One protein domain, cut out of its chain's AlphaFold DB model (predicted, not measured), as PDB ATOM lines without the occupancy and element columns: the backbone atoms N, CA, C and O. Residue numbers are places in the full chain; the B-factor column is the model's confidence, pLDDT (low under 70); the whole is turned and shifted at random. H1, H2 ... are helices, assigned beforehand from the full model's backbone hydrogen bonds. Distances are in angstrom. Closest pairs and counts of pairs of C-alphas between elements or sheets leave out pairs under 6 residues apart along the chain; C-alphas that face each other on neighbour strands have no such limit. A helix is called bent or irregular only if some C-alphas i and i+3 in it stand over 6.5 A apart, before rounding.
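AT A GLANCE: This is residues 64 to 151 of the 213 residues of the protein "Tyrosinase central domain-containing protein" of Rutstroemia sp. NJR-2017a BBW (UniProt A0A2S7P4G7). H3 and H2 make a helical hairpin, side by side, and the last part of H1 meets its open end at about a right angle, giving a flat L. The printed part has 88 residues with three named helices, H1, H2, H3, and no named strand: all helix. It is only just compact, close to loose, with a radius of gyration of the C-alphas of 14.2 A, spanning 39 by 32 by 17 A.

HOW THE PARTS SIT: H3, residues 123 to 142, touches H2, residues 102 to 117, at a shallow tilt of 7 degrees, opposite ways; the closest C-alphas, of Ile 117 and Phe 123, are 4.9 A apart. H1, residues 71 to 86, touches H3 with residues 80 to 84 alone, about perpendicular at 89 degrees; the closest C-alphas are those of Ala 80 and Cys 142, 5.3 A. H1 touches H2 with residues 81 to 86 alone, about perpendicular at 85 degrees; the closest C-alphas are those of Gln 85 and Tyr 103, 5.0 A. In H1 and H3 every O i to N i+4 pair is within hydrogen-bond range, in H2 9 of 12.

IN THESE COORDINATES: H3, 27.4 A long, ends at C-alpha 142 (257.218, 320.144, 195.378). H1, 22.5 A, begins at C-alpha 71 (261.019, 314.425, 178.155). H2, 20.8 A, has a kink of 35 degrees near residue 111 and is irregular: C-alphas 112 and 115 are 8.0 A apart.

THE WHOLE: The C-alphas farthest apart, of Asp 68 and Glu 94, are 42.3 A apart. The link from H1 to H2 is long, 15 residues; that from H2 to H3 is tight. The printed part has no cut, and no printed residue is under 70 in pLDDT.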
ATOM      1  N   LYS A  64     256.771 303.920 186.020       94.81
ATOM      2  CA  LYS A  64     257.265 303.751 184.648       94.81
ATOM      3  C   LYS A  64     258.785 303.687 184.623       94.81
ATOM      4  O   LYS A  64     259.441 304.293 185.476       94.81
ATOM      5  N   GLU A  65     259.315 302.964 183.646       95.44
ATOM      6  CA  GLU A  65     260.736 303.001 183.333       95.44
ATOM      7  C   GLU A  65     261.099 304.429 182.892       95.44
ATOM      8  O   GLU A  65     260.270 305.132 182.309       95.44
ATOM      9  N   TRP A  66     262.305 304.894 183.212       97.44
ATOM     10  CA  TRP A  66     262.734 306.263 182.929       97.44
ATOM     11  C   TRP A  66     262.611 306.632 181.448       97.44
ATOM     12  O   TRP A  66     262.115 307.711 181.120       97.44
ATOM     13  N   SER A  67     263.011 305.738 180.544       94.69
ATOM     14  CA  SER A  67     262.904 305.940 179.100       94.69
ATOM     15  C   SER A  67     261.468 305.914 178.576       94.69
ATOM     16  O   SER A  67     261.185 306.577 177.580       94.69
ATOM     17  N   ASP A  68     260.547 305.277 179.301       94.38
ATOM     18  CA  ASP A  68     259.113 305.274 178.986       94.38
ATOM     19  C   ASP A  68     258.407 306.572 179.453       94.38
ATOM     20  O   ASP A  68     257.227 306.797 179.166       94.38
ATOM     21  N   LEU A  69     259.098 307.447 180.196       96.62
ATOM     22  CA  LEU A  69     258.649 308.817 180.447       96.62
ATOM     23  C   LEU A  69     258.937 309.711 179.238       96.62
ATOM     24  O   LEU A  69     260.019 309.652 178.647       96.62
ATOM     25  N   SER A  70     258.016 310.624 178.939       96.81
ATOM     26  CA  SER A  70     258.280 311.736 178.024       96.81
ATOM     27  C   SER A  70     259.356 312.674 178.585       96.81
ATOM     28  O   SER A  70     259.555 312.768 179.798       96.81
ATOM     29  N   GLY A  71     260.021 313.441 177.715       97.69
ATOM     30  CA  GLY A  71     261.019 314.425 178.155       97.69
ATOM     31  C   GLY A  71     260.459 315.438 179.165       97.69
ATOM     32  O   GLY A  71     261.131 315.769 180.139       97.69
ATOM     33  N   ALA A  72     259.203 315.864 178.993       98.50
ATOM     34  CA  ALA A  72     258.527 316.755 179.934       98.50
ATOM     35  C   ALA A  72     258.290 316.099 181.305       98.50
ATOM     36  O   ALA A  72     258.478 316.747 182.330       98.50
ATOM     37  N   GLU A  73     257.926 314.813 181.346       98.44
ATOM     38  CA  GLU A  73     257.774 314.073 182.606       98.44
ATOM     39  C   GLU A  73     259.112 313.892 183.331       98.44
ATOM     40  O   GLU A  73     259.165 314.040 184.553       98.44
ATOM     41  N   ARG A  74     260.199 313.621 182.595       98.69
ATOM     42  CA  ARG A  74     261.550 313.520 183.170       98.69
ATOM     43  C   ARG A  74     262.005 314.847 183.771       98.69
ATOM     44  O   ARG A  74     262.479 314.855 184.902       98.69
ATOM     45  N   ILE A  75     261.796 315.957 183.057       98.75
ATOM     46  CA  ILE A  75     262.085 317.309 183.562       98.75
ATOM     47  C   ILE A  75     261.226 317.622 184.790       98.75
ATOM     48  O   ILE A  75     261.749 318.064 185.803       98.75
ATOM     49  N   ALA A  76     259.924 317.325 184.756       98.88
ATOM     50  CA  ALA A  76     259.050 317.553 185.906       98.88
ATOM     51  C   ALA A  76     259.495 316.761 187.149       98.88
ATOM     52  O   ALA A  76     259.341 317.242 188.273       98.88
ATOM     53  N   TYR A  77     260.047 315.558 186.966       98.88
ATOM     54  CA  TYR A  77     260.653 314.805 188.059       98.88
ATOM     55  C   TYR A  77     261.930 315.487 188.568       98.88
ATOM     56  O   TYR A  77     262.044 315.716 189.772       98.88
ATOM     57  N   THR A  78     262.884 315.834 187.697       98.81
ATOM     58  CA  THR A  78     264.157 316.443 188.128       98.81
ATOM     59  C   THR A  78     263.963 317.817 188.763       98.81
ATOM     60  O   THR A  78     264.581 318.089 189.791       98.81
ATOM     61  N   ASP A  79     263.034 318.629 188.260       98.88
ATOM     62  CA  ASP A  79     262.637 319.906 188.860       98.88
ATOM     63  C   ASP A  79     262.073 319.712 190.278       98.88
ATOM     64  O   ASP A  79     262.395 320.470 191.196       98.88
ATOM     65  N   ALA A  80     261.281 318.658 190.507       98.88
ATOM     66  CA  ALA A  80     260.781 318.335 191.841       98.88
ATOM     67  C   ALA A  80     261.900 317.889 192.799       98.88
ATOM     68  O   ALA A  80     261.869 318.236 193.982       98.88
ATOM     69  N   VAL A  81     262.909 317.165 192.303       98.81
ATOM     70  CA  VAL A  81     264.101 316.811 193.095       98.81
ATOM     71  C   VAL A  81     264.909 318.061 193.446       98.81
ATOM     72  O   VAL A  81     265.267 318.241 194.609       98.81
ATOM     73  N   LEU A  82     265.149 318.956 192.483       98.81
ATOM     74  CA  LEU A  82     265.818 320.242 192.718       98.81
ATOM     75  C   LEU A  82     265.051 321.101 193.733       98.81
ATOM     76  O   LEU A  82     265.656 321.726 194.601       98.81
ATOM     77  N   CYS A  83     263.718 321.073 193.692       98.88
ATOM     78  CA  CYS A  83     262.880 321.695 194.711       98.88
ATOM     79  C   CYS A  83     263.079 321.076 196.109       98.88
ATOM     80  O   CYS A  83     263.176 321.807 197.093       98.88
ATOM     81  N   LEU A  84     263.190 319.749 196.245       98.62
ATOM     82  CA  LEU A  84     263.510 319.146 197.549       98.62
ATOM     83  C   LEU A  84     264.909 319.537 198.038       98.62
ATOM     84  O   LEU A  84     265.101 319.714 199.240       98.62
ATOM     85  N   GLN A  85     265.866 319.709 197.126       98.69
ATOM     86  CA  GLN A  85     267.209 320.193 197.450       98.69
ATOM     87  C   GLN A  85     267.240 321.676 197.859       98.69
ATOM     88  O   GLN A  85     268.212 322.101 198.475       98.69
ATOM     89  N   SER A  86     266.208 322.467 197.541       98.56
ATOM     90  CA  SER A  86     266.130 323.886 197.921       98.56
ATOM     91  C   SER A  86     265.320 324.150 199.191       98.56
ATOM     92  O   SER A  86     265.507 325.182 199.834       98.56
ATOM     93  N   LYS A  87     264.422 323.239 199.585       98.56
ATOM     94  CA  LYS A  87     263.657 323.373 200.834       98.56
ATOM     95  C   LYS A  87     264.546 323.129 202.052       98.56
ATOM     96  O   LYS A  87     265.331 322.189 201.998       98.56
ATOM     97  N   PRO A  88     264.370 323.869 203.161       98.38
ATOM     98  CA  PRO A  88     265.168 323.680 204.370       98.38
ATOM     99  C   PRO A  88     264.954 322.289 204.977       98.38
ATOM    100  O   PRO A  88     263.835 321.774 204.966       98.38
ATOM    101  N   SER A  89     266.025 321.704 205.512       98.38
ATOM    102  CA  SER A  89     265.979 320.466 206.304       98.38
ATOM    103  C   SER A  89     265.041 320.605 207.513       98.38
ATOM    104  O   SER A  89     264.930 321.684 208.098       98.38
ATOM    105  N   ILE A  90     264.357 319.515 207.882       98.00
ATOM    106  CA  ILE A  90     263.562 319.427 209.124       98.00
ATOM    107  C   ILE A  90     264.258 318.619 210.223       98.00
ATOM    108  O   ILE A  90     263.741 318.524 211.336       98.00
ATOM    109  N   THR A  91     265.397 318.002 209.919       97.81
ATOM    110  CA  THR A  91     266.179 317.267 210.909       97.81
ATOM    111  C   THR A  91     266.846 318.264 211.862       97.81
ATOM    112  O   THR A  91     267.479 319.208 211.386       97.81
ATOM    113  N   PRO A  92     266.736 318.086 213.193       97.75
ATOM    114  CA  PRO A  92     267.405 318.960 214.149       97.75
ATOM    115  C   PRO A  92     268.912 319.034 213.886       97.75
ATOM    116  O   PRO A  92     269.575 318.008 213.691       97.75
ATOM    117  N   SER A  93     269.453 320.253 213.888       97.00
ATOM    118  CA  SER A  93     270.861 320.504 213.560       97.00
ATOM    119  C   SER A  93     271.824 319.881 214.569       97.00
ATOM    120  O   SER A  93     272.960 319.571 214.229       97.00
ATOM    121  N   GLU A  94     271.349 319.625 215.786       97.19
ATOM    122  CA  GLU A  94     272.072 318.950 216.862       97.19
ATOM    123  C   GLU A  94     272.268 317.457 216.563       97.19
ATOM    124  O   GLU A  94     273.211 316.848 217.062       97.19
ATOM    125  N   ILE A  95     271.388 316.866 215.745       95.62
ATOM    126  CA  ILE A  95     271.455 315.458 215.337       95.62
ATOM    127  C   ILE A  95     272.255 315.329 214.041       95.62
ATOM    128  O   ILE A  95     273.122 314.463 213.932       95.62
ATOM    129  N   VAL A  96     271.975 316.184 213.049       97.62
ATOM    130  CA  VAL A  96     272.651 316.150 211.742       97.62
ATOM    131  C   VAL A  96     273.097 317.557 211.337       97.62
ATOM    132  O   VAL A  96     272.444 318.209 210.519       97.62
ATOM    133  N   PRO A  97     274.256 318.031 211.836       97.38
ATOM    134  CA  PRO A  97     274.737 319.390 211.581       97.38
ATOM    135  C   PRO A  97     275.016 319.698 210.109       97.38
ATOM    136  O   PRO A  97     275.141 320.865 209.747       97.38
ATOM    137  N   GLY A  98     275.158 318.672 209.263       97.44
ATOM    138  CA  GLY A  98     275.411 318.793 207.826       97.44
ATOM    139  C   GLY A  98     274.156 318.853 206.952       97.44
ATOM    140  O   GLY A  98     274.274 319.203 205.781       97.44
ATOM    141  N   ALA A  99     272.965 318.550 207.483       98.19
ATOM    142  CA  ALA A  99     271.740 318.590 206.692       98.19
ATOM    143  C   ALA A  99     271.376 320.046 206.365       98.19
ATOM    144  O   ALA A  99     271.326 320.906 207.248       98.19
ATOM    145  N   ARG A 100     271.177 320.361 205.083       98.19
ATOM    146  CA  ARG A 100     270.817 321.714 204.622       98.19
ATOM    147  C   ARG A 100     269.462 321.737 203.943       98.19
ATOM    148  O   ARG A 100     268.777 322.757 203.992       98.19
ATOM    149  N   SER A 101     269.055 320.616 203.364       98.56
ATOM    150  CA  SER A 101     267.848 320.511 202.567       98.56
ATOM    151  C   SER A 101     266.914 319.383 203.000       98.56
ATOM    152  O   SER A 101     267.316 318.448 203.694       98.56
ATOM    153  N   ARG A 102     265.662 319.424 202.528       98.69
ATOM    154  CA  ARG A 102     264.735 318.289 202.653       98.69
ATOM    155  C   ARG A 102     265.264 317.041 201.969       98.69
ATOM    156  O   ARG A 102     264.970 315.945 202.429       98.69
ATOM    157  N   TYR A 103     266.025 317.197 200.888       98.75
ATOM    158  CA  TYR A 103     266.725 316.085 200.253       98.75
ATOM    159  C   TYR A 103     267.758 315.463 201.209       98.75
ATOM    160  O   TYR A 103     267.801 314.241 201.348       98.75
ATOM    161  N   ASP A 104     268.513 316.289 201.941       98.75
ATOM    162  CA  ASP A 104     269.500 315.810 202.916       98.75
ATOM    163  C   ASP A 104     268.859 315.062 204.089       98.75
ATOM    164  O   ASP A 104     269.488 314.160 204.625       98.75
ATOM    165  N   ASP A 105     267.605 315.353 204.458       98.75
ATOM    166  CA  ASP A 105     266.890 314.571 205.482       98.75
ATOM    167  C   ASP A 105     266.750 313.093 205.080       98.75
ATOM    168  O   ASP A 105     266.905 312.195 205.909       98.75
ATOM    169  N   PHE A 106     266.482 312.820 203.798       98.75
ATOM    170  CA  PHE A 106     266.403 311.450 203.279       98.75
ATOM    171  C   PHE A 106     267.775 310.778 203.272       98.75
ATOM    172  O   PHE A 106     267.891 309.616 203.668       98.75
ATOM    173  N   VAL A 107     268.815 311.514 202.866       98.62
ATOM    174  CA  VAL A 107     270.203 311.034 202.900       98.62
ATOM    175  C   VAL A 107     270.609 310.705 204.338       98.62
ATOM    176  O   VAL A 107     271.081 309.603 204.607       98.62
ATOM    177  N   ALA A 108     270.345 311.610 205.279       98.44
ATOM    178  CA  ALA A 108     270.661 311.454 206.689       98.44
ATOM    179  C   ALA A 108     269.930 310.264 207.321       98.44
ATOM    180  O   ALA A 108     270.551 309.457 208.013       98.44
ATOM    181  N   ALA A 109     268.631 310.103 207.049       98.12
ATOM    182  CA  ALA A 109     267.853 308.973 207.550       98.12
ATOM    183  C   ALA A 109     268.397 307.626 207.050       98.12
ATOM    184  O   ALA A 109     268.488 306.678 207.834       98.12
ATOM    185  N   HIS A 110     268.777 307.548 205.771       98.69
ATOM    186  CA  HIS A 110     269.379 306.357 205.178       98.69
ATOM    187  C   HIS A 110     270.774 306.072 205.752       98.69
ATOM    188  O   HIS A 110     271.068 304.938 206.126       98.69
ATOM    189  N   MET A 111     271.623 307.098 205.878       98.06
ATOM    190  CA  MET A 111     272.954 306.976 206.483       98.06
ATOM    191  C   MET A 111     272.876 306.471 207.926       98.06
ATOM    192  O   MET A 111     273.552 305.505 208.272       98.06
ATOM    193  N   ASN A 112     272.013 307.074 208.747       97.56
ATOM    194  CA  ASN A 112     271.885 306.741 210.167       97.56
ATOM    195  C   ASN A 112     271.382 305.305 210.403       97.56
ATOM    196  O   ASN A 112     271.729 304.676 211.397       97.56
ATOM    197  N   GLN A 113     270.572 304.771 209.486       98.00
ATOM    198  CA  GLN A 113     269.985 303.433 209.610       98.00
ATOM    199  C   GLN A 113     270.717 302.363 208.790       98.00
ATOM    200  O   GLN A 113     270.290 301.214 208.796       98.00
ATOM    201  N   THR A 114     271.822 302.689 208.107       98.44
ATOM    202  CA  THR A 114     272.431 301.800 207.101       98.44
ATOM    203  C   THR A 114     272.703 300.376 207.614       98.44
ATOM    204  O   THR A 114     272.418 299.406 206.913       98.44
ATOM    205  N   PHE A 115     273.152 300.230 208.868       98.12
ATOM    206  CA  PHE A 115     273.475 298.938 209.489       98.12
ATOM    207  C   PHE A 115     272.258 298.114 209.928       98.12
ATOM    208  O   PHE A 115     272.394 296.925 210.199       98.12
ATOM    209  N   THR A 116     271.073 298.718 210.006       98.12
ATOM    210  CA  THR A 116     269.828 298.042 210.407       98.12
ATOM    211  C   THR A 116     268.850 297.869 209.245       98.12
ATOM    212  O   THR A 116     267.764 297.310 209.425       98.12
ATOM    213  N   ILE A 117     269.226 298.325 208.045       98.44
ATOM    214  CA  ILE A 117     268.391 298.257 206.838       98.44
ATOM    215  C   ILE A 117     269.040 297.472 205.697       98.44
ATOM    216  O   ILE A 117     268.314 297.117 204.778       98.44
ATOM    217  N   HIS A 118     270.348 297.187 205.727       98.31
ATOM    218  CA  HIS A 118     271.047 296.382 204.713       98.31
ATOM    219  C   HIS A 118     271.418 295.002 205.251       98.31
ATOM    220  O   HIS A 118     271.877 294.876 206.380       98.31
ATOM    221  N   SER A 119     271.250 293.967 204.421       96.75
ATOM    222  CA  SER A 119     271.468 292.562 204.815       96.75
ATOM    223  C   SER A 119     270.610 292.124 206.015       96.75
ATOM    224  O   SER A 119     270.996 291.254 206.791       96.75
ATOM    225  N   THR A 120     269.422 292.719 206.153       97.62
ATOM    226  CA  THR A 120     268.454 292.464 207.226       97.62
ATOM    227  C   THR A 120     267.096 292.021 206.672       97.62
ATOM    228  O   THR A 120     266.776 292.233 205.500       97.62
ATOM    229  N   GLY A 121     266.242 291.443 207.527       98.25
ATOM    230  CA  GLY A 121     264.895 290.999 207.134       98.25
ATOM    231  C   GLY A 121     263.952 292.132 206.702       98.25
ATOM    232  O   GLY A 121     263.034 291.911 205.914       98.25
ATOM    233  N   ASN A 122     264.188 293.363 207.165       98.00
ATOM    234  CA  ASN A 122     263.412 294.544 206.788       98.00
ATOM    235  C   ASN A 122     263.959 295.275 205.550       98.00
ATOM    236  O   ASN A 122     263.322 296.244 205.142       98.00
ATOM    237  N   PHE A 123     265.058 294.832 204.921       98.56
ATOM    238  CA  PHE A 123     265.687 295.518 203.779       98.56
ATOM    239  C   PHE A 123     264.679 295.917 202.692       98.56
ATOM    240  O   PHE A 123     264.541 297.099 202.367       98.56
ATOM    241  N   LEU A 124     263.904 294.956 202.179       98.56
ATOM    242  CA  LEU A 124     262.937 295.210 201.104       98.56
ATOM    243  C   LEU A 124     261.776 296.109 201.554       98.56
ATOM    244  O   LEU A 124     261.324 296.970 200.797       98.56
ATOM    245  N   GLY A 125     261.279 295.908 202.776       98.50
ATOM    246  CA  GLY A 125     260.163 296.678 203.327       98.50
ATOM    247  C   GLY A 125     260.544 298.132 203.598       98.50
ATOM    248  O   GLY A 125     259.820 299.044 203.197       98.50
ATOM    249  N   TRP A 126     261.712 298.344 204.207       98.69
ATOM    250  CA  TRP A 126     262.244 299.664 204.526       98.69
ATOM    251  C   TRP A 126     262.509 300.468 203.253       98.69
ATOM    252  O   TRP A 126     261.995 301.574 203.131       98.69
ATOM    253  N   HIS A 127     263.188 299.898 202.249       98.81
ATOM    254  CA  HIS A 127     263.474 300.611 200.996       98.81
ATOM    255  C   HIS A 127     262.204 300.902 200.186       98.81
ATOM    256  O   HIS A 127     262.068 301.984 199.611       98.81
ATOM    257  N   ARG A 128     261.221 299.987 200.183       98.62
ATOM    258  CA  ARG A 128     259.906 300.245 199.573       98.62
ATOM    259  C   ARG A 128     259.214 301.435 200.234       98.62
ATOM    260  O   ARG A 128     258.666 302.282 199.527       98.62
ATOM    261  N   TYR A 129     259.231 301.493 201.565       98.69
ATOM    262  CA  TYR A 129     258.636 302.594 202.311       98.69
ATOM    263  C   TYR A 129     259.413 303.901 202.117       98.69
ATOM    264  O   TYR A 129     258.792 304.919 201.834       98.69
ATOM    265  N   PHE A 130     260.746 303.861 202.154       98.81
ATOM    266  CA  PHE A 130     261.635 305.001 201.919       98.81
ATOM    267  C   PHE A 130     261.357 305.673 200.572       98.81
ATOM    268  O   PHE A 130     261.083 306.870 200.508       98.81
ATOM    269  N   VAL A 131     261.311 304.890 199.494       98.62
ATOM    270  CA  VAL A 131     260.981 305.405 198.158       98.62
ATOM    271  C   VAL A 131     259.540 305.921 198.090       98.62
ATOM    272  O   VAL A 131     259.267 306.907 197.411       98.62
ATOM    273  N   HIS A 132     258.595 305.293 198.797       98.44
ATOM    274  CA  HIS A 132     257.216 305.781 198.867       98.44
ATOM    275  C   HIS A 132     257.105 307.143 199.570       98.44
ATOM    276  O   HIS A 132     256.420 308.029 199.063       98.44
ATOM    277  N   VAL A 133     257.778 307.343 200.708       98.62
ATOM    278  CA  VAL A 133     257.752 308.636 201.410       98.62
ATOM    279  C   VAL A 133     258.548 309.715 200.671       98.62
ATOM    280  O   VAL A 133     258.147 310.877 200.702       98.62
ATOM    281  N   TYR A 134     259.601 309.342 199.936       98.88
ATOM    282  CA  TYR A 134     260.308 310.240 199.020       98.88
ATOM    283  C   TYR A 134     259.402 310.703 197.869       98.88
ATOM    284  O   TYR A 134     259.265 311.902 197.630       98.88
ATOM    285  N   GLU A 135     258.690 309.772 197.223       98.75
ATOM    286  CA  GLU A 135     257.682 310.081 196.201       98.75
ATOM    287  C   GLU A 135     256.607 311.030 196.746       98.75
ATOM    288  O   GLU A 135     256.276 312.021 196.095       98.75
ATOM    289  N   LYS A 136     256.092 310.786 197.960       98.62
ATOM    290  CA  LYS A 136     255.152 311.716 198.599       98.62
ATOM    291  C   LYS A 136     255.758 313.094 198.823       98.62
ATOM    292  O   LYS A 136     255.102 314.081 198.526       98.62
ATOM    293  N   ALA A 137     257.001 313.193 199.292       98.81
ATOM    294  CA  ALA A 137     257.646 314.488 199.495       98.81
ATOM    295  C   ALA A 137     257.763 315.287 198.185       98.81
ATOM    296  O   ALA A 137     257.435 316.475 198.172       98.81
ATOM    297  N   LEU A 138     258.131 314.636 197.074       98.88
ATOM    298  CA  LEU A 138     258.135 315.264 195.747       98.88
ATOM    299  C   LEU A 138     256.744 315.798 195.368       98.88
ATOM    300  O   LEU A 138     256.613 316.917 194.870       98.88
ATOM    301  N   ARG A 139     255.693 315.008 195.607       98.62
ATOM    302  CA  ARG A 139     254.318 315.352 195.215       98.62
ATOM    303  C   ARG A 139     253.704 316.429 196.107       98.62
ATOM    304  O   ARG A 139     253.204 317.434 195.603       98.62
ATOM    305  N   ASP A 140     253.780 316.242 197.417       98.69
ATOM    306  CA  ASP A 140     253.074 317.050 198.411       98.69
ATOM    307  C   ASP A 140     253.795 318.372 198.688       98.69
ATOM    308  O   ASP A 140     253.155 319.388 198.941       98.69
ATOM    309  N   GLN A 141     255.131 318.387 198.622       98.56
ATOM    310  CA  GLN A 141     255.922 319.575 198.959       98.56
ATOM    311  C   GLN A 141     256.434 320.313 197.722       98.56
ATOM    312  O   GLN A 141     256.631 321.529 197.783       98.56
ATOM    313  N   CYS A 142     256.663 319.597 196.619       98.75
ATOM    314  CA  CYS A 142     257.218 320.144 195.378       98.75
ATOM    315  C   CYS A 142     256.253 320.078 194.188       98.75
ATOM    316  O   CYS A 142     256.633 320.399 193.067       98.75
ATOM    317  N   GLY A 143     254.993 319.696 194.415       98.56
ATOM    318  CA  GLY A 143     253.942 319.765 193.403       98.56
ATOM    319  C   GLY A 143     254.078 318.757 192.260       98.56
ATOM    320  O   GLY A 143     253.304 318.848 191.302       98.56
ATOM    321  N   TYR A 144     255.003 317.791 192.348       98.69
ATOM    322  CA  TYR A 144     255.177 316.753 191.334       98.69
ATOM    323  C   TYR A 144     253.864 315.989 191.121       98.69
ATOM    324  O   TYR A 144     253.208 315.565 192.071       98.69
ATOM    325  N   LYS A 145     253.441 315.832 189.864       98.25
ATOM    326  CA  LYS A 145     252.183 315.137 189.527       98.25
ATOM    327  C   LYS A 145     252.399 313.689 189.093       98.25
ATOM    328  O   LYS A 145     251.467 312.886 189.179       98.25
ATOM    329  N   GLY A 146     253.618 313.351 188.677       97.44
ATOM    330  CA  GLY A 146     254.008 311.989 188.333       97.44
ATOM    331  C   GLY A 146     254.310 311.130 189.563       97.44
ATOM    332  O   GLY A 146     254.129 311.540 190.710       97.44
ATOM    333  N   TYR A 147     254.779 309.913 189.316       98.00
ATOM    334  CA  TYR A 147     255.161 308.950 190.352       98.00
ATOM    335  C   TYR A 147     256.634 308.583 190.211       98.00
ATOM    336  O   TYR A 147     257.277 308.994 189.240       98.00
ATOM    337  N   GLN A 148     257.176 307.849 191.182       98.12
ATOM    338  CA  GLN A 148     258.579 307.461 191.168       98.12
ATOM    339  C   GLN A 148     258.896 306.632 189.907       98.12
ATOM    340  O   GLN A 148     258.291 305.571 189.724       98.12
ATOM    341  N   PRO A 149     259.840 307.069 189.056       98.12
ATOM    342  CA  PRO A 149     260.333 306.252 187.959       98.12
ATOM    343  C   PRO A 149     261.322 305.194 188.453       98.12
ATOM    344  O   PRO A 149     261.895 305.314 189.540       98.12
ATOM    345  N   TYR A 150     261.550 304.176 187.631       97.38
ATOM    346  CA  TYR A 150     262.607 303.188 187.840       97.38
ATOM    347  C   TYR A 150     263.573 303.149 186.658       97.38
ATOM    348  O   TYR A 150     263.246 303.589 185.559       97.38
ATOM    349  N   TRP A 151     264.761 302.601 186.896       97.00
ATOM    350  CA  TRP A 151     265.755 302.340 185.864       97.00
ATOM    351  C   TRP A 151     265.785 300.845 185.564       97.00
ATOM    352  O   TRP A 151     266.082 300.049 186.456       97.00
TER     353      TRP A 151